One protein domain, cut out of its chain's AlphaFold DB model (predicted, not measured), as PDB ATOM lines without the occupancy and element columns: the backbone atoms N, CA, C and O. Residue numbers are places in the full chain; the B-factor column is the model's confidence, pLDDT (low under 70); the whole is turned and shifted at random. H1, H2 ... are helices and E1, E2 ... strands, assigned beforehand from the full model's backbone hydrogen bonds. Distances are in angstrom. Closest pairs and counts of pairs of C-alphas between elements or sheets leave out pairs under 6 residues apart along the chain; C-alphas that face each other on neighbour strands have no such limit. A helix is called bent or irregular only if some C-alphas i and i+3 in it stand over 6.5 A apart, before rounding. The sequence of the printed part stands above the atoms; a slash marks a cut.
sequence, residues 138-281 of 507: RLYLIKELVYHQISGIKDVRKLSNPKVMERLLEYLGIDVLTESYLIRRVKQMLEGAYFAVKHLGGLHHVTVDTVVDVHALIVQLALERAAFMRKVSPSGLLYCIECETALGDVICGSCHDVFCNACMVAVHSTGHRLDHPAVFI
ATOM      1  N   ARG A 138     144.888 170.045 117.507       90.00
ATOM      2  CA  ARG A 138     145.294 169.186 116.387       90.00
ATOM      3  C   ARG A 138     146.424 169.810 115.572       90.00
ATOM      4  O   ARG A 138     147.289 169.086 115.085       90.00
ATOM      5  N   LEU A 139     146.449 171.139 115.439       91.06
ATOM      6  CA  LEU A 139     147.483 171.833 114.671       91.06
ATOM      7  C   LEU A 139     148.851 171.706 115.346       91.06
ATOM      8  O   LEU A 139     149.856 171.482 114.671       91.06
ATOM      9  N   TYR A 140     148.886 171.781 116.678       93.00
ATOM     10  CA  TYR A 140     150.106 171.552 117.445       93.00
ATOM     11  C   TYR A 140     150.596 170.104 117.314       93.00
ATOM     12  O   TYR A 140     151.786 169.885 117.101       93.00
ATOM     13  N   LEU A 141     149.694 169.114 117.346       93.69
ATOM     14  CA  LEU A 141     150.059 167.702 117.157       93.69
ATOM     15  C   LEU A 141     150.699 167.430 115.787       93.69
ATOM     16  O   LEU A 141     151.637 166.635 115.694       93.69
ATOM     17  N   ILE A 142     150.240 168.108 114.729       94.38
ATOM     18  CA  ILE A 142     150.867 168.043 113.398       94.38
ATOM     19  C   ILE A 142     152.300 168.579 113.465       94.38
ATOM     20  O   ILE A 142     153.231 167.909 113.016       94.38
ATOM     21  N   LYS A 143     152.489 169.764 114.056       94.88
ATOM     22  CA  LYS A 143     153.811 170.384 114.211       94.88
ATOM     23  C   LYS A 143     154.771 169.509 115.018       94.88
ATOM     24  O   LYS A 143     155.906 169.295 114.598       94.88
ATOM     25  N   GLU A 144     154.307 168.966 116.142       93.81
ATOM     26  CA  GLU A 144     155.075 168.076 117.019       93.81
ATOM     27  C   GLU A 144     155.493 166.797 116.273       93.81
ATOM     28  O   GLU A 144     156.666 166.416 116.295       93.81
ATOM     29  N   LEU A 145     154.570 166.177 115.528       94.25
ATOM     30  CA  LEU A 145     154.850 164.987 114.725       94.25
ATOM     31  C   LEU A 145     155.903 165.253 113.638       94.25
ATOM     32  O   LEU A 145     156.837 164.462 113.485       94.25
ATOM     33  N   VAL A 146     155.781 166.367 112.908       94.12
ATOM     34  CA  VAL A 146     156.748 166.769 111.872       94.12
ATOM     35  C   VAL A 146     158.122 167.044 112.489       94.12
ATOM     36  O   VAL A 146     159.129 166.539 111.992       94.12
ATOM     37  N   TYR A 147     158.172 167.783 113.602       94.06
ATOM     38  CA  TYR A 147     159.417 168.111 114.300       94.06
ATOM     39  C   TYR A 147     160.178 166.859 114.746       94.06
ATOM     40  O   TYR A 147     161.359 166.696 114.427       94.06
ATOM     41  N   HIS A 148     159.496 165.938 115.433       91.75
ATOM     42  CA  HIS A 148     160.112 164.690 115.879       91.75
ATOM     43  C   HIS A 148     160.602 163.845 114.713       91.75
ATOM     44  O   HIS A 148     161.677 163.246 114.800       91.75
ATOM     45  N   GLN A 149     159.850 163.829 113.611       91.88
ATOM     46  CA  GLN A 149     160.218 162.996 112.484       91.88
ATOM     47  C   GLN A 149     161.432 163.533 111.719       91.88
ATOM     48  O   GLN A 149     162.295 162.763 111.297       91.88
ATOM     49  N   ILE A 150     161.572 164.857 111.618       91.75
ATOM     50  CA  ILE A 150     162.775 165.488 111.062       91.75
ATOM     51  C   ILE A 150     163.979 165.288 111.998       91.75
ATOM     52  O   ILE A 150     165.085 165.034 111.523       91.75
ATOM     53  N   SER A 151     163.782 165.342 113.320       87.81
ATOM     54  CA  SER A 151     164.867 165.184 114.300       87.81
ATOM     55  C   SER A 151     165.552 163.814 114.249       87.81
ATOM     56  O   SER A 151     166.734 163.713 114.583       87.81
ATOM     57  N   GLY A 152     164.826 162.755 113.882       81.00
ATOM     58  CA  GLY A 152     165.338 161.381 113.893       81.00
ATOM     59  C   GLY A 152     166.022 160.939 112.597       81.00
ATOM     60  O   GLY A 152     166.640 159.872 112.567       81.00
ATOM     61  N   ILE A 153     165.909 161.714 111.511       84.56
ATOM     62  CA  ILE A 153     166.142 161.205 110.155       84.56
ATOM     63  C   ILE A 153     167.170 162.039 109.387       84.56
ATOM     64  O   ILE A 153     167.090 163.258 109.285       84.56
ATOM     65  N   LYS A 154     168.139 161.345 108.774       81.94
ATOM     66  CA  LYS A 154     169.187 161.962 107.941       81.94
ATOM     67  C   LYS A 154     168.843 162.025 106.450       81.94
ATOM     68  O   LYS A 154     169.374 162.896 105.768       81.94
ATOM     69  N   ASP A 155     167.986 161.135 105.945       84.12
ATOM     70  CA  ASP A 155     167.615 161.043 104.522       84.12
ATOM     71  C   ASP A 155     166.114 161.303 104.328       84.12
ATOM     72  O   ASP A 155     165.286 160.657 104.969       84.12
ATOM     73  N   VAL A 156     165.768 162.205 103.406       84.44
ATOM     74  CA  VAL A 156     164.383 162.597 103.078       84.44
ATOM     75  C   VAL A 156     163.529 161.401 102.692       84.44
ATOM     76  O   VAL A 156     162.360 161.335 103.046       84.44
ATOM     77  N   ARG A 157     164.118 160.405 102.027       84.31
ATOM     78  CA  ARG A 157     163.384 159.213 101.578       84.31
ATOM     79  C   ARG A 157     162.798 158.391 102.724       84.31
ATOM     80  O   ARG A 157     161.804 157.707 102.524       84.31
ATOM     81  N   LYS A 158     163.399 158.473 103.914       85.94
ATOM     82  CA  LYS A 158     162.926 157.788 105.126       85.94
ATOM     83  C   LYS A 158     161.938 158.632 105.934       85.94
ATOM     84  O   LYS A 158     161.311 158.111 106.853       85.94
ATOM     85  N   LEU A 159     161.826 159.923 105.613       86.69
ATOM     86  CA  LEU A 159     161.019 160.892 106.348       86.69
ATOM     87  C   LEU A 159     159.529 160.573 106.235       86.69
ATOM     88  O   LEU A 159     158.842 160.431 107.249       86.69
ATOM     89  N   SER A 160     159.048 160.428 104.999       85.88
ATOM     90  CA  SER A 160     157.681 160.010 104.714       85.88
ATOM     91  C   SER A 160     157.594 158.492 104.836       85.88
ATOM     92  O   SER A 160     158.191 157.774 104.037       85.88
ATOM     93  N   ASN A 161     156.842 158.000 105.813       89.50
ATOM     94  CA  ASN A 161     156.455 156.597 105.905       89.50
ATOM     95  C   ASN A 161     154.920 156.500 105.997       89.50
ATOM     96  O   ASN A 161     154.285 157.471 106.425       89.50
ATOM     97  N   PRO A 162     154.309 155.363 105.615       90.75
ATOM     98  CA  PRO A 162     152.853 155.225 105.632       90.75
ATOM     99  C   PRO A 162     152.230 155.551 106.993       90.75
ATOM    100  O   PRO A 162     151.268 156.301 107.064       90.75
ATOM    101  N   LYS A 163     152.851 155.102 108.091       90.88
ATOM    102  CA  LYS A 163     152.352 155.307 109.461       90.88
ATOM    103  C   LYS A 163     152.297 156.781 109.889       90.88
ATOM    104  O   LYS A 163     151.377 157.191 110.591       90.88
ATOM    105  N   VAL A 164     153.301 157.577 109.527       92.06
ATOM    106  CA  VAL A 164     153.335 159.025 109.793       92.06
ATOM    107  C   VAL A 164     152.336 159.732 108.892       92.06
ATOM    108  O   VAL A 164     151.627 160.610 109.370       92.06
ATOM    109  N   MET A 165     152.235 159.319 107.628       92.81
ATOM    110  CA  MET A 165     151.247 159.865 106.701       92.81
ATOM    111  C   MET A 165     149.817 159.612 107.189       92.81
ATOM    112  O   MET A 165     149.056 160.565 107.260       92.81
ATOM    113  N   GLU A 166     149.467 158.395 107.614       91.44
ATOM    114  CA  GLU A 166     148.140 158.081 108.173       91.44
ATOM    115  C   GLU A 166     147.784 158.998 109.354       91.44
ATOM    116  O   GLU A 166     146.696 159.567 109.383       91.44
ATOM    117  N   ARG A 167     148.723 159.224 110.285       93.44
ATOM    118  CA  ARG A 167     148.518 160.147 111.416       93.44
ATOM    119  C   ARG A 167     148.349 161.600 110.976       93.44
ATOM    120  O   ARG A 167     147.524 162.316 111.532       93.44
ATOM    121  N   LEU A 168     149.135 162.053 109.999       94.44
ATOM    122  CA  LEU A 168     149.006 163.408 109.454       94.44
ATOM    123  C   LEU A 168     147.647 163.600 108.774       94.44
ATOM    124  O   LEU A 168     147.008 164.626 108.991       94.44
ATOM    125  N   LEU A 169     147.199 162.618 107.988       92.50
ATOM    126  CA  LEU A 169     145.894 162.639 107.326       92.50
ATOM    127  C   LEU A 169     144.752 162.665 108.351       92.50
ATOM    128  O   LEU A 169     143.833 163.467 108.204       92.50
ATOM    129  N   GLU A 170     144.857 161.879 109.428       92.00
ATOM    130  CA  GLU A 170     143.898 161.882 110.540       92.00
ATOM    131  C   GLU A 170     143.808 163.261 111.215       92.00
ATOM    132  O   GLU A 170     142.715 163.805 111.375       92.00
ATOM    133  N   TYR A 171     144.945 163.874 111.565       92.44
ATOM    134  CA  TYR A 171     144.952 165.198 112.196       92.44
ATOM    135  C   TYR A 171     144.442 166.312 111.273       92.44
ATOM    136  O   TYR A 171     143.819 167.261 111.754       92.44
ATOM    137  N   LEU A 172     144.675 166.186 109.964       91.75
ATOM    138  CA  LEU A 172     144.163 167.103 108.941       91.75
ATOM    139  C   LEU A 172     142.690 166.851 108.584       91.75
ATOM    140  O   LEU A 172     142.105 167.664 107.868       91.75
ATOM    141  N   GLY A 173     142.091 165.757 109.068       89.19
ATOM    142  CA  GLY A 173     140.716 165.375 108.749       89.19
ATOM    143  C   GLY A 173     140.511 165.010 107.276       89.19
ATOM    144  O   GLY A 173     139.446 165.282 106.734       89.19
ATOM    145  N   ILE A 174     141.533 164.452 106.619       89.88
ATOM    146  CA  ILE A 174     141.469 164.035 105.212       89.88
ATOM    147  C   ILE A 174     140.987 162.586 105.148       89.88
ATOM    148  O   ILE A 174     141.621 161.695 105.716       89.88
ATOM    149  N   ASP A 175     139.898 162.345 104.420       86.25
ATOM    150  CA  ASP A 175     139.434 160.988 104.134       86.25
ATOM    151  C   ASP A 175     140.173 160.425 102.915       86.25
ATOM    152  O   ASP A 175     140.062 160.930 101.798       86.25
ATOM    153  N   VAL A 176     140.929 159.353 103.135       82.50
ATOM    154  CA  VAL A 176     141.719 158.659 102.111       82.50
ATOM    155  C   VAL A 176     140.856 158.161 100.951       82.50
ATOM    156  O   VAL A 176     141.332 158.133  99.817       82.50
ATOM    157  N   LEU A 177     139.612 157.752 101.214       79.31
ATOM    158  CA  LEU A 177     138.750 157.147 100.198       79.31
ATOM    159  C   LEU A 177     138.195 158.191  99.231       79.31
ATOM    160  O   LEU A 177     138.134 157.943  98.031       79.31
ATOM    161  N   THR A 178     137.819 159.361  99.745       79.19
ATOM    162  CA  THR A 178     137.188 160.415  98.941       79.19
ATOM    163  C   THR A 178     138.165 161.498  98.487       79.19
ATOM    164  O   THR A 178     137.926 162.167  97.484       79.19
ATOM    165  N   GLU A 179     139.265 161.698  99.218       84.00
ATOM    166  CA  GLU A 179     140.228 162.788  99.019       84.00
ATOM    167  C   GLU A 179     141.672 162.287  98.832       84.00
ATOM    168  O   GLU A 179     142.635 162.959  99.210       84.00
ATOM    169  N   SER A 180     141.848 161.120  98.201       82.31
ATOM    170  CA  SER A 180     143.169 160.526  97.910       82.31
ATOM    171  C   SER A 180     144.132 161.489  97.197       82.31
ATOM    172  O   SER A 180     145.338 161.485  97.456       82.31
ATOM    173  N   TYR A 181     143.596 162.387  96.362       79.81
ATOM    174  CA  TYR A 181     144.358 163.402  95.633       79.81
ATOM    175  C   TYR A 181     145.113 164.394  96.542       79.81
ATOM    176  O   TYR A 181     146.101 164.980  96.098       79.81
ATOM    177  N   LEU A 182     144.705 164.558  97.808       86.88
ATOM    178  CA  LEU A 182     145.359 165.451  98.776       86.88
ATOM    179  C   LEU A 182     146.599 164.827  99.436       86.88
ATOM    180  O   LEU A 182     147.455 165.542  99.961       86.88
ATOM    181  N   ILE A 183     146.742 163.497  99.403       86.62
ATOM    182  CA  ILE A 183     147.827 162.789 100.106       86.62
ATOM    183  C   ILE A 183     149.199 163.242  99.583       86.62
ATOM    184  O   ILE A 183     150.147 163.424 100.356       86.62
ATOM    185  N   ARG A 184     149.303 163.500  98.271       84.56
ATOM    186  CA  ARG A 184     150.538 163.987  97.641       84.56
ATOM    187  C   ARG A 184     150.963 165.336  98.216       84.56
ATOM    188  O   ARG A 184     152.147 165.517  98.500       84.56
ATOM    189  N   ARG A 185     150.017 166.255  98.424       87.06
ATOM    190  CA  ARG A 185     150.286 167.584  98.989       87.06
ATOM    191  C   ARG A 185     150.804 167.492 100.419       87.06
ATOM    192  O   ARG A 185     151.767 168.171 100.769       87.06
ATOM    193  N   VAL A 186     150.228 166.602 101.228       90.81
ATOM    194  CA  VAL A 186     150.700 166.347 102.601       90.81
ATOM    195  C   VAL A 186     152.129 165.799 102.595       90.81
ATOM    196  O   VAL A 186     152.969 166.253 103.372       90.81
ATOM    197  N   LYS A 187     152.445 164.881 101.674       89.00
ATOM    198  CA  LYS A 187     153.805 164.346 101.529       89.00
ATOM    199  C   LYS A 187     154.803 165.436 101.113       89.00
ATOM    200  O   LYS A 187     155.861 165.554 101.727       89.00
ATOM    201  N   GLN A 188     154.449 166.261 100.125       87.00
ATOM    202  CA  GLN A 188     155.274 167.391  99.674       87.00
ATOM    203  C   GLN A 188     155.544 168.396 100.799       87.00
ATOM    204  O   GLN A 188     156.657 168.902 100.910       87.00
ATOM    205  N   MET A 189     154.555 168.663 101.652       90.62
ATOM    206  CA  MET A 189     154.727 169.529 102.818       90.62
ATOM    207  C   MET A 189     155.765 168.966 103.794       90.62
ATOM    208  O   MET A 189     156.656 169.701 104.221       90.62
ATOM    209  N   LEU A 190     155.700 167.666 104.101       91.94
ATOM    210  CA  LEU A 190     156.645 167.018 105.010       91.94
ATOM    211  C   LEU A 190     158.082 167.076 104.463       91.94
ATOM    212  O   LEU A 190     159.014 167.448 105.178       91.94
ATOM    213  N   GLU A 191     158.262 166.750 103.183       89.94
ATOM    214  CA  GLU A 191     159.563 166.834 102.508       89.94
ATOM    215  C   GLU A 191     160.072 168.283 102.435       89.94
ATOM    216  O   GLU A 191     161.245 168.549 102.709       89.94
ATOM    217  N   GLY A 192     159.185 169.235 102.133       88.62
ATOM    218  CA  GLY A 192     159.480 170.666 102.107       88.62
ATOM    219  C   GLY A 192     159.956 171.195 103.460       88.62
ATOM    220  O   GLY A 192     160.963 171.903 103.514       88.62
ATOM    221  N   ALA A 193     159.304 170.793 104.557       91.19
ATOM    222  CA  ALA A 193     159.711 171.151 105.915       91.19
ATOM    223  C   ALA A 193     161.129 170.647 106.234       91.19
ATOM    224  O   ALA A 193     161.957 171.400 106.747       91.19
ATOM    225  N   TYR A 194     161.467 169.412 105.847       92.25
ATOM    226  CA  TYR A 194     162.832 168.897 106.001       92.25
ATOM    227  C   TYR A 194     163.861 169.747 105.242       92.25
ATOM    228  O   TYR A 194     164.917 170.085 105.788       92.25
ATOM    229  N   PHE A 195     163.576 170.108 103.987       90.25
ATOM    230  CA  PHE A 195     164.500 170.923 103.198       90.25
ATOM    231  C   PHE A 195     164.640 172.339 103.760       90.25
ATOM    232  O   PHE A 195     165.756 172.861 103.778       90.25
ATOM    233  N   ALA A 196     163.561 172.927 104.280       89.12
ATOM    234  CA  ALA A 196     163.595 174.222 104.954       89.12
ATOM    235  C   ALA A 196     164.494 174.185 106.202       89.12
ATOM    236  O   ALA A 196     165.396 175.013 106.333       89.12
ATOM    237  N   VAL A 197     164.335 173.174 107.064       90.88
ATOM    238  CA  VAL A 197     165.193 172.976 108.249       90.88
ATOM    239  C   VAL A 197     166.661 172.825 107.846       90.88
ATOM    240  O   VAL A 197     167.546 173.430 108.450       90.88
ATOM    241  N   LYS A 198     166.939 172.046 106.794       89.19
ATOM    242  CA  LYS A 198     168.301 171.848 106.290       89.19
ATOM    243  C   LYS A 198     168.904 173.135 105.723       89.19
ATOM    244  O   LYS A 198     170.085 173.391 105.947       89.19
ATOM    245  N   HIS A 199     168.110 173.941 105.021       88.56
ATOM    246  CA  HIS A 199     168.536 175.233 104.486       88.56
ATOM    247  C   HIS A 199     168.863 176.240 105.599       88.56
ATOM    248  O   HIS A 199     169.804 177.016 105.467       88.56
ATOM    249  N   LEU A 200     168.133 176.195 106.715       89.69
ATOM    250  CA  LEU A 200     168.372 177.046 107.884       89.69
ATOM    251  C   LEU A 200     169.595 176.635 108.719       89.69
ATOM    252  O   LEU A 200     169.924 177.333 109.667       89.69
ATOM    253  N   GLY A 201     170.280 175.537 108.383       85.88
ATOM    254  CA  GLY A 201     171.461 175.055 109.111       85.88
ATOM    255  C   GLY A 201     171.185 173.891 110.067       85.88
ATOM    256  O   GLY A 201     172.119 173.363 110.664       85.88
ATOM    257  N   GLY A 202     169.940 173.420 110.171       85.94
ATOM    258  CA  GLY A 202     169.550 172.260 110.971       85.94
ATOM    259  C   GLY A 202     168.585 172.590 112.111       85.94
ATOM    260  O   GLY A 202     168.098 173.708 112.252       85.94
ATOM    261  N   LEU A 203     168.301 171.584 112.944       86.88
ATOM    262  CA  LEU A 203     167.216 171.630 113.933       86.88
ATOM    263  C   LEU A 203     167.427 172.650 115.070       86.88
ATOM    264  O   LEU A 203     166.479 173.002 115.752       86.88
ATOM    265  N   HIS A 204     168.646 173.152 115.278       87.75
ATOM    266  CA  HIS A 204     168.938 174.135 116.332       87.75
ATOM    267  C   HIS A 204     168.359 175.528 116.046       87.75
ATOM    268  O   HIS A 204     168.223 176.333 116.962       87.75
ATOM    269  N   HIS A 205     168.008 175.809 114.790       88.12
ATOM    270  CA  HIS A 205     167.372 177.060 114.376       88.12
ATOM    271  C   HIS A 205     165.845 176.966 114.288       88.12
ATOM    272  O   HIS A 205     165.191 177.938 113.916       88.12
ATOM    273  N   VAL A 206     165.271 175.802 114.601       91.06
ATOM    274  CA  VAL A 206     163.855 175.512 114.383       91.06
ATOM    275  C   VAL A 206     163.245 174.938 115.655       91.06
ATOM    276  O   VAL A 206     163.831 174.085 116.316       91.06
ATOM    277  N   THR A 207     162.051 175.401 116.002       91.69
ATOM    278  CA  THR A 207     161.265 174.891 117.127       91.69
ATOM    279  C   THR A 207     160.045 174.145 116.599       91.69
ATOM    280  O   THR A 207     159.743 174.192 115.405       91.69
ATOM    281  N   VAL A 208     159.309 173.469 117.485       91.19
ATOM    282  CA  VAL A 208     158.034 172.828 117.123       91.19
ATOM    283  C   VAL A 208     157.094 173.839 116.460       91.19
ATOM    284  O   VAL A 208     156.496 173.546 115.434       91.19
ATOM    285  N   ASP A 209     157.028 175.068 116.973       89.06
ATOM    286  CA  ASP A 209     156.109 176.082 116.456       89.06
ATOM    287  C   ASP A 209     156.473 176.609 115.059       89.06
ATOM    288  O   ASP A 209     155.566 177.035 114.336       89.06
ATOM    289  N   THR A 210     157.757 176.557 114.677       90.38
ATOM    290  CA  THR A 210     158.289 177.130 113.425       90.38
ATOM    291  C   THR A 210     158.659 176.098 112.361       90.38
ATOM    292  O   THR A 210     158.970 176.484 111.236       90.38
ATOM    293  N   VAL A 211     158.618 174.798 112.676       92.75
ATOM    294  CA  VAL A 211     159.032 173.736 111.740       92.75
ATOM    295  C   VAL A 211     158.173 173.674 110.481       92.75
ATOM    296  O   VAL A 211     158.668 173.349 109.404       92.75
ATOM    297  N   VAL A 212     156.884 173.983 110.619       92.75
ATOM    298  CA  VAL A 212     155.919 173.933 109.529       92.75
ATOM    299  C   VAL A 212     154.808 174.952 109.754       92.75
ATOM    300  O   VAL A 212     154.282 175.100 110.861       92.75
ATOM    301  N   ASP A 213     154.419 175.626 108.674       90.94
ATOM    302  CA  ASP A 213     153.221 176.456 108.642       90.94
ATOM    303  C   ASP A 213     152.002 175.602 108.260       90.94
ATOM    304  O   ASP A 213     151.715 175.347 107.088       90.94
ATOM    305  N   VAL A 214     151.284 175.133 109.283       91.62
ATOM    306  CA  VAL A 214     150.074 174.316 109.104       91.62
ATOM    307  C   VAL A 214     148.929 175.137 108.503       91.62
ATOM    308  O   VAL A 214     148.110 174.588 107.769       91.62
ATOM    309  N   HIS A 215     148.869 176.451 108.741       90.06
ATOM    310  CA  HIS A 215     147.828 177.293 108.150       90.06
ATOM    311  C   HIS A 215     148.035 177.435 106.644       90.06
ATOM    312  O   HIS A 215     147.080 177.270 105.885       90.06
ATOM    313  N   ALA A 216     149.278 177.642 106.199       89.31
ATOM    314  CA  ALA A 216     149.610 177.621 104.777       89.31
ATOM    315  C   ALA A 216     149.248 176.276 104.125       89.31
ATOM    316  O   ALA A 216     148.708 176.257 103.017       89.31
ATOM    317  N   LEU A 217     149.472 175.155 104.820       90.94
ATOM    318  CA  LEU A 217     149.042 173.838 104.344       90.94
ATOM    319  C   LEU A 217     147.514 173.747 104.208       90.94
ATOM    320  O   LEU A 217     147.031 173.297 103.173       90.94
ATOM    321  N   ILE A 218     146.744 174.191 105.205       92.00
ATOM    322  CA  ILE A 218     145.271 174.183 105.142       92.00
ATOM    323  C   ILE A 218     144.770 175.008 103.953       92.00
ATOM    324  O   ILE A 218     143.870 174.567 103.238       92.00
ATOM    325  N   VAL A 219     145.379 176.172 103.705       89.88
ATOM    326  CA  VAL A 219     145.076 177.006 102.533       89.88
ATOM    327  C   VAL A 219     145.325 176.229 101.240       89.88
ATOM    328  O   VAL A 219     144.440 176.164 100.389       89.88
ATOM    329  N   GLN A 220     146.487 175.586 101.104       88.25
ATOM    330  CA  GLN A 220     146.822 174.795  99.914       88.25
ATOM    331  C   GLN A 220     145.851 173.627  99.699       88.25
ATOM    332  O   GLN A 220     145.363 173.441  98.587       88.25
ATOM    333  N   LEU A 221     145.510 172.889 100.758       91.00
ATOM    334  CA  LEU A 221     144.541 171.792 100.691       91.00
ATOM    335  C   LEU A 221     143.152 172.290 100.269       91.00
ATOM    336  O   LEU A 221     142.470 171.646  99.476       91.00
ATOM    337  N   ALA A 222     142.722 173.450 100.769       91.38
ATOM    338  CA  ALA A 222     141.445 174.042 100.390       91.38
ATOM    339  C   ALA A 222     141.426 174.484  98.913       91.38
ATOM    340  O   ALA A 222     140.436 174.264  98.213       91.38
ATOM    341  N   LEU A 223     142.530 175.038  98.405       87.50
ATOM    342  CA  LEU A 223     142.670 175.367  96.983       87.50
ATOM    343  C   LEU A 223     142.632 174.114  96.098       87.50
ATOM    344  O   LEU A 223     141.979 174.128  95.054       87.50
ATOM    345  N   GLU A 224     143.265 173.015  96.516       86.12
ATOM    346  CA  GLU A 224     143.210 171.741  95.787       86.12
ATOM    347  C   GLU A 224     141.809 171.125  95.780       86.12
ATOM    348  O   GLU A 224     141.364 170.639  94.737       86.12
ATOM    349  N   ARG A 225     141.080 171.204  96.900       88.56
ATOM    350  CA  ARG A 225     139.660 170.821  96.968       88.56
ATOM    351  C   ARG A 225     138.813 171.658  96.016       88.56
ATOM    352  O   ARG A 225     138.019 171.110  95.256       88.56
ATOM    353  N   ALA A 226     138.999 172.978  96.006       88.06
ATOM    354  CA  ALA A 226     138.293 173.863  95.083       88.06
ATOM    355  C   ALA A 226     138.616 173.535  93.618       88.06
ATOM    356  O   ALA A 226     137.713 173.489  92.782       88.06
ATOM    357  N   ALA A 227     139.883 173.254  93.302       82.88
ATOM    358  CA  ALA A 227     140.295 172.827  91.970       82.88
ATOM    359  C   ALA A 227     139.641 171.495  91.568       82.88
ATOM    360  O   ALA A 227     139.153 171.378  90.444       82.88
ATOM    361  N   PHE A 228     139.571 170.524  92.483       82.81
ATOM    362  CA  PHE A 228     138.872 169.258  92.258       82.81
ATOM    363  C   PHE A 228     137.371 169.479  92.009       82.81
ATOM    364  O   PHE A 228     136.835 169.031  90.995       82.81
ATOM    365  N   MET A 229     136.700 170.254  92.865       84.38
ATOM    366  CA  MET A 229     135.272 170.558  92.718       84.38
ATOM    367  C   MET A 229     134.949 171.255  91.392       84.38
ATOM    368  O   MET A 229     133.905 170.984  90.800       84.38
ATOM    369  N   ARG A 230     135.838 172.124  90.884       83.56
ATOM    370  CA  ARG A 230     135.649 172.779  89.576       83.56
ATOM    371  C   ARG A 230     135.631 171.775  88.433       83.56
ATOM    372  O   ARG A 230     134.853 171.960  87.509       83.56
ATOM    373  N   LYS A 231     136.447 170.719  88.495       76.69
ATOM    374  CA  LYS A 231     136.466 169.663  87.466       76.69
ATOM    375  C   LYS A 231     135.173 168.860  87.444       76.69
ATOM    376  O   LYS A 231     134.707 168.467  86.384       76.69
ATOM    377  N   VAL A 232     134.631 168.593  88.628       77.69
ATOM    378  CA  VAL A 232     133.398 167.822  88.804       77.69
ATOM    379  C   VAL A 232     132.159 168.641  88.433       77.69
ATOM    380  O   VAL A 232     131.143 168.083  88.025       77.69
ATOM    381  N   SER A 233     132.226 169.967  88.571       81.75
ATOM    382  CA  SER A 233     131.125 170.857  88.217       81.75
ATOM    383  C   SER A 233     130.897 170.885  86.697       81.75
ATOM    384  O   SER A 233     131.821 171.231  85.957       81.75
ATOM    385  N   PRO A 234     129.667 170.638  86.199       79.94
ATOM    386  CA  PRO A 234     129.361 170.671  84.764       79.94
ATOM    387  C   PRO A 234     129.670 172.010  84.081       79.94
ATOM    388  O   PRO A 234     129.936 172.063  82.882       79.94
ATOM    389  N   SER A 235     129.603 173.110  84.834       81.62
ATOM    390  CA  SER A 235     129.893 174.458  84.343       81.62
ATOM    391  C   SER A 235     131.344 174.888  84.551       81.62
ATOM    392  O   SER A 235     131.735 175.944  84.054       81.62
ATOM    393  N   GLY A 236     132.131 174.130  85.318       80.75
ATOM    394  CA  GLY A 236     133.439 174.568  85.802       80.75
ATOM    395  C   GLY A 236     133.384 175.678  86.860       80.75
ATOM    396  O   GLY A 236     134.432 176.188  87.254       80.75
ATOM    397  N   LEU A 237     132.183 176.069  87.308       87.25
ATOM    398  CA  LEU A 237     131.948 177.101  88.320       87.25
ATOM    399  C   LEU A 237     131.419 176.472  89.610       87.25
ATOM    400  O   LEU A 237     130.685 175.483  89.587       87.25
ATOM    401  N   LEU A 238     131.789 177.067  90.739       89.75
ATOM    402  CA  LEU A 238     131.365 176.684  92.077       89.75
ATOM    403  C   LEU A 238     130.347 177.692  92.591       89.75
ATOM    404  O   LEU A 238     130.602 178.898  92.624       89.75
ATOM    405  N   TYR A 239     129.206 177.185  93.031       88.81
ATOM    406  CA  TYR A 239     128.145 177.994  93.610       88.81
ATOM    407  C   TYR A 239     128.177 177.884  95.122       88.81
ATOM    408  O   TYR A 239     128.658 176.900  95.687       88.81
ATOM    409  N   CYS A 240     127.670 178.917  95.778       89.38
ATOM    410  CA  CYS A 240     127.512 178.900  97.216       89.38
ATOM    411  C   CYS A 240     126.579 177.756  97.632       89.38
ATOM    412  O   CYS A 240     125.448 177.671  97.161       89.38
ATOM    413  N   ILE A 241     127.040 176.928  98.569       88.00
ATOM    414  CA  ILE A 241     126.298 175.783  99.106       88.00
ATOM    415  C   ILE A 241     124.983 176.175  99.796       88.00
ATOM    416  O   ILE A 241     124.054 175.377  99.843       88.00
ATOM    417  N   GLU A 242     124.915 177.388 100.351       88.94
ATOM    418  CA  GLU A 242     123.771 177.854 101.140       88.94
ATOM    419  C   GLU A 242     122.689 178.483 100.263       88.94
ATOM    420  O   GLU A 242     121.516 178.150 100.393       88.94
ATOM    421  N   CYS A 243     123.068 179.410  99.376       87.38
ATOM    422  CA  CYS A 243     122.096 180.140  98.561       87.38
ATOM    423  C   CYS A 243     121.893 179.560  97.159       87.38
ATOM    424  O   CYS A 243     120.956 179.982  96.489       87.38
ATOM    425  N   GLU A 244     122.781 178.670  96.695       85.75
ATOM    426  CA  GLU A 244     122.758 177.966  95.396       85.75
ATOM    427  C   GLU A 244     122.617 178.860  94.144       85.75
ATOM    428  O   GLU A 244     122.453 178.373  93.029       85.75
ATOM    429  N   THR A 245     122.708 180.176  94.323       82.94
ATOM    430  CA  THR A 245     122.410 181.205  93.318       82.94
ATOM    431  C   THR A 245     123.624 182.079  93.049       82.94
ATOM    432  O   THR A 245     123.958 182.344  91.897       82.94
ATOM    433  N   ALA A 246     124.315 182.510  94.106       87.50
ATOM    434  CA  ALA A 246     125.549 183.271  93.985       87.50
ATOM    435  C   ALA A 246     126.756 182.353  93.758       87.50
ATOM    436  O   ALA A 246     126.817 181.227  94.267       87.50
ATOM    437  N   LEU A 247     127.750 182.872  93.041       89.25
ATOM    438  CA  LEU A 247     129.053 182.230  92.925       89.25
ATOM    439  C   LEU A 247     129.749 182.177  94.287       89.25
ATOM    440  O   LEU A 247     129.575 183.043  95.146       89.25
ATOM    441  N   GLY A 248     130.510 181.110  94.490       90.50
ATOM    442  CA  GLY A 248     131.355 180.950  95.658       90.50
ATOM    443  C   GLY A 248     132.620 181.796  95.573       90.50
ATOM    444  O   GLY A 248     133.409 181.623  94.652       90.50
ATOM    445  N   ASP A 249     132.859 182.649  96.557       90.88
ATOM    446  CA  ASP A 249     134.091 183.445  96.636       90.88
ATOM    447  C   ASP A 249     135.091 182.835  97.622       90.88
ATOM    448  O   ASP A 249     136.282 183.139  97.586       90.88
ATOM    449  N   VAL A 250     134.603 181.985  98.528       93.06
ATOM    450  CA  VAL A 250     135.358 181.474  99.668       93.06
ATOM    451  C   VAL A 250     135.107 179.983  99.822       93.06
ATOM    452  O   VAL A 250     133.962 179.537  99.827       93.06
ATOM    453  N   ILE A 251     136.170 179.211 100.009       93.56
ATOM    454  CA  ILE A 251     136.088 177.858 100.552       93.56
ATOM    455  C   ILE A 251     136.497 177.888 102.026       93.56
ATOM    456  O   ILE A 251     137.491 178.508 102.412       93.56
ATOM    457  N   CYS A 252     135.719 177.222 102.870       91.88
ATOM    458  CA  CYS A 252     136.053 177.071 104.276       91.88
ATOM    459  C   CYS A 252     137.047 175.913 104.455       91.88
ATOM    460  O   CYS A 252     136.741 174.773 104.109       91.88
ATOM    461  N   GLY A 253     138.206 176.160 105.070       87.50
ATOM    462  CA  GLY A 253     139.235 175.131 105.258       87.50
ATOM    463  C   GLY A 253     138.846 174.009 106.230       87.50
ATOM    464  O   GLY A 253     139.388 172.918 106.107       87.50
ATOM    465  N   SER A 254     137.883 174.243 107.133       87.56
ATOM    466  CA  SER A 254     137.368 173.230 108.076       87.56
ATOM    467  C   SER A 254     136.052 172.569 107.644       87.56
ATOM    468  O   SER A 254     135.882 171.377 107.856       87.56
ATOM    469  N   CYS A 255     135.108 173.316 107.058       88.19
ATOM    470  CA  CYS A 255     133.851 172.745 106.549       88.19
ATOM    471  C   CYS A 255     134.029 172.057 105.189       88.19
ATOM    472  O   CYS A 255     133.197 171.241 104.816       88.19
ATOM    473  N   HIS A 256     135.067 172.435 104.433       89.19
ATOM    474  CA  HIS A 256     135.343 172.002 103.054       89.19
ATOM    475  C   HIS A 256     134.275 172.409 102.021       89.19
ATOM    476  O   HIS A 256     134.375 172.060 100.847       89.19
ATOM    477  N   ASP A 257     133.294 173.206 102.445       89.94
ATOM    478  CA  ASP A 257     132.219 173.739 101.619       89.94
ATOM    479  C   ASP A 257     132.562 175.133 101.056       89.94
ATOM    480  O   ASP A 257     133.364 175.888 101.621       89.94
ATOM    481  N   VAL A 258     131.914 175.475  99.939       91.56
ATOM    482  CA  VAL A 258     132.092 176.737  99.210       91.56
ATOM    483  C   VAL A 258     130.926 177.688  99.475       91.56
ATOM    484  O   VAL A 258     129.758 177.316  99.361       91.56
ATOM    485  N   PHE A 259     131.236 178.946  99.774       91.69
ATOM    486  CA  PHE A 259     130.281 179.984 100.145       91.69
ATOM    487  C   PHE A 259     130.508 181.263  99.333       91.69
ATOM    488  O   PHE A 259     131.635 181.594  98.964       91.69
ATOM    489  N   CYS A 260     129.442 182.023  99.084       91.94
ATOM    490  CA  CYS A 260     129.582 183.436  98.735       91.94
ATOM    491  C   CYS A 260     129.961 184.226  99.996       91.94
ATOM    492  O   CYS A 260     129.682 183.784 101.116       91.94
ATOM    493  N   ASN A 261     130.552 185.411  99.833       92.00
ATOM    494  CA  ASN A 261     130.990 186.229 100.972       92.00
ATOM    495  C   ASN A 261     129.876 186.494 102.005       92.00
ATOM    496  O   ASN A 261     130.108 186.395 103.211       92.00
ATOM    497  N   ALA A 262     128.647 186.762 101.549       92.31
ATOM    498  CA  ALA A 262     127.511 187.026 102.434       92.31
ATOM    499  C   ALA A 262     127.125 185.798 103.278       92.31
ATOM    500  O   ALA A 262     126.985 185.900 104.497       92.31
ATOM    501  N   CYS A 263     126.996 184.626 102.648       92.38
ATOM    502  CA  CYS A 263     126.679 183.384 103.354       92.38
ATOM    503  C   CYS A 263     127.831 182.927 104.255       92.38
ATOM    504  O   CYS A 263     127.571 182.404 105.336       92.38
ATOM    505  N   MET A 264     129.087 183.164 103.859       93.06
ATOM    506  CA  MET A 264     130.248 182.859 104.695       93.06
ATOM    507  C   MET A 264     130.155 183.610 106.023       93.06
ATOM    508  O   MET A 264     130.184 182.979 107.075       93.06
ATOM    509  N   VAL A 265     129.949 184.930 105.982       91.94
ATOM    510  CA  VAL A 265     129.802 185.754 107.190       91.94
ATOM    511  C   VAL A 265     128.563 185.350 107.988       91.94
ATOM    512  O   VAL A 265     128.641 185.212 109.205       91.94
ATOM    513  N   ALA A 266     127.424 185.097 107.341       91.19
ATOM    514  CA  ALA A 266     126.203 184.703 108.046       91.19
ATOM    515  C   ALA A 266     126.371 183.384 108.827       91.19
ATOM    516  O   ALA A 266     125.928 183.284 109.968       91.19
ATOM    517  N   VAL A 267     127.046 182.392 108.238       89.75
ATOM    518  CA  VAL A 267     127.197 181.048 108.821       89.75
ATOM    519  C   VAL A 267     128.418 180.926 109.741       89.75
ATOM    520  O   VAL A 267     128.399 180.113 110.665       89.75
ATOM    521  N   HIS A 268     129.468 181.721 109.514       91.69
ATOM    522  CA  HIS A 268     130.729 181.667 110.268       91.69
ATOM    523  C   HIS A 268     130.920 182.847 111.231       91.69
ATOM    524  O   HIS A 268     131.945 182.924 111.885       91.69
ATOM    525  N   SER A 269     129.956 183.755 111.391       87.56
ATOM    526  CA  SER A 269     130.059 184.844 112.387       87.56
ATOM    527  C   SER A 269     129.768 184.409 113.826       87.56
ATOM    528  O   SER A 269     129.931 185.208 114.747       87.56
ATOM    529  N   THR A 270     129.318 183.169 114.049       86.19
ATOM    530  CA  THR A 270     128.872 182.704 115.371       86.19
ATOM    531  C   THR A 270     129.393 181.310 115.726       86.19
ATOM    532  O   THR A 270     129.641 180.462 114.866       86.19
ATOM    533  N   GLY A 271     129.530 181.063 117.032       85.19
ATOM    534  CA  GLY A 271     129.877 179.757 117.593       85.19
ATOM    535  C   GLY A 271     131.260 179.247 117.179       85.19
ATOM    536  O   GLY A 271     132.172 180.018 116.900       85.19
ATOM    537  N   HIS A 272     131.401 177.922 117.118       82.62
ATOM    538  CA  HIS A 272     132.664 177.238 116.799       82.62
ATOM    539  C   HIS A 272     133.166 177.450 115.362       82.62
ATOM    540  O   HIS A 272     134.272 177.034 115.040       82.62
ATOM    541  N   ARG A 273     132.360 178.068 114.493       85.50
ATOM    542  CA  ARG A 273     132.709 178.306 113.087       85.50
ATOM    543  C   ARG A 273     133.454 179.622 112.869       85.50
ATOM    544  O   ARG A 273     133.958 179.831 111.771       85.50
ATOM    545  N   LEU A 274     133.540 180.472 113.893       86.62
ATOM    546  CA  LEU A 274     134.235 181.759 113.826       86.62
ATOM    547  C   LEU A 274     135.717 181.611 113.477       86.62
ATOM    548  O   LEU A 274     136.245 182.387 112.688       86.62
ATOM    549  N   ASP A 275     136.352 180.570 114.011       85.19
ATOM    550  CA  ASP A 275     137.788 180.334 113.850       85.19
ATOM    551  C   ASP A 275     138.120 179.486 112.613       85.19
ATOM    552  O   ASP A 275     139.269 179.093 112.401       85.19
ATOM    553  N   HIS A 276     137.125 179.169 111.779       87.88
ATOM    554  CA  HIS A 276     137.380 178.418 110.560       87.88
ATOM    555  C   HIS A 276     138.139 179.282 109.539       87.88
ATOM    556  O   HIS A 276     137.707 180.392 109.219       87.88
ATOM    557  N   PRO A 277     139.228 178.769 108.943       88.31
ATOM    558  CA  PRO A 277     139.996 179.519 107.965       88.31
ATOM    559  C   PRO A 277     139.186 179.715 106.679       88.31
ATOM    560  O   PRO A 277     138.780 178.751 106.024       88.31
ATOM    561  N   ALA A 278     138.971 180.975 106.314       92.06
ATOM    562  CA  ALA A 278     138.349 181.385 105.063       92.06
ATOM    563  C   ALA A 278     139.418 181.529 103.973       92.06
ATOM    564  O   ALA A 278     140.333 182.342 104.101       92.06
ATOM    565  N   VAL A 279     139.306 180.750 102.898       92.44
ATOM    566  CA  VAL A 279     140.248 180.784 101.773       92.44
ATOM    567  C   VAL A 279     139.533 181.323 100.546       92.44
ATOM    568  O   VAL A 279     138.582 180.713 100.060       92.44
ATOM    569  N   PHE A 280     139.986 182.467 100.041       92.00
ATOM    570  CA  PHE A 280     139.417 183.062  98.837       92.00
ATOM    571  C   PHE A 280     139.764 182.238  97.600       92.00
ATOM    572  O   PHE A 280     140.902 181.801  97.422       92.00
ATOM    573  N   ILE A 281     138.769 182.044  96.740       89.88
ATOM    574  CA  ILE A 281     138.903 181.322  95.484       89.88
ATOM    575  C   ILE A 281     138.491 182.225  94.325       89.88
ATOM    576  O   ILE A 281     137.379 182.734  94.262       89.88
TER     577      ILE A 281
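What this domain is: This is residues 138 to 281 of the 507 residues of an uncharacterized protein of Perkinsus olseni (UniProt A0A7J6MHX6). Two lobes are joined by one long helix: H1 to H4 make a helical lobe at one end, and a small loop-rich head at the other holds the two-strand sheet E1 E2 and the short helix H6. H5 is the bridge, folding back along H4 with one part and passing the sheet. The printed part has 144 residues, mostly helix by its named elements, in the order H1 H2 H3 H4 H5 E1 H6 E2, and E1 and E2 are antiparallel. It is elongated, spanning 53 by 31 by 24 A, and only just compact, close to loose, with a radius of gyration of the C-alphas of 17.2 A.

How they stand to each other: Look first at E1, residues 250 to 252, and E2, residues 278 to 280, antiparallel at 147 degrees. N 251 and O 279 are within hydrogen-bond range at 2.8 A, N 279 and O 251 at 2.9 A. Residues 250 to 251 also pair antiparallel with residues 258 to 259. H6, residues 261 to 268, is near E2 and touches no helix. Next find H5, residues 214 to 232, whose closest C-alphas to the strands are Ala 222 to Ile 251, 6.6 A, and Val 219 to Val 279, 6.2 A. H5 forms a helical hairpin with H4, residues 180 to 199: they touch, closest at C-alphas Leu 221 and Leu 182, 6.7 A, at a shallow tilt of 31 degrees, opposite ways. H4 is the hub, touching four helices. H3, residues 162 to 172, touches it about perpendicular at 78 degrees, closest at C-alphas Met 165 and Lys 187, 7.3 A. H2, residues 156 to 159, touches H4 at C-alphas Val 156 and Glu 191, 6.4 A. H1, residues 138 to 151, touches H3 at a shallow tilt of 27 degrees, opposite ways, closest at C-alphas Arg 138 and Tyr 171, 5.8 A. H1 only just touches H4, and only just touches H5, with 3 pairs of C-alphas within 8 A each. In H1, H3, H5 and H6 every O i to N i+4 pair is within hydrogen-bond range; in H4 14 of 16 are, and H2 is too short for one.

Where its parts are: Find C-alpha 138 at (145.294, 169.186, 116.387), where H1 begins its 20.1 A. H4 runs 30.1 A from (143.169, 160.526, 97.910) and is irregular, only just: C-alphas 181 and 184 are 6.52 A apart. H5 covers 27.1 A and H3 15.1 A. E2 ends at C-alpha 280, (139.417, 183.062, 98.837).

The domain as a whole: The farthest C-alphas, Lys 154 and Thr 245, are 52.7 A apart. The links H4 to H5 and H5 to E1 are long. The printed part has no cut, and no printed residue is under 70 in pLDDT.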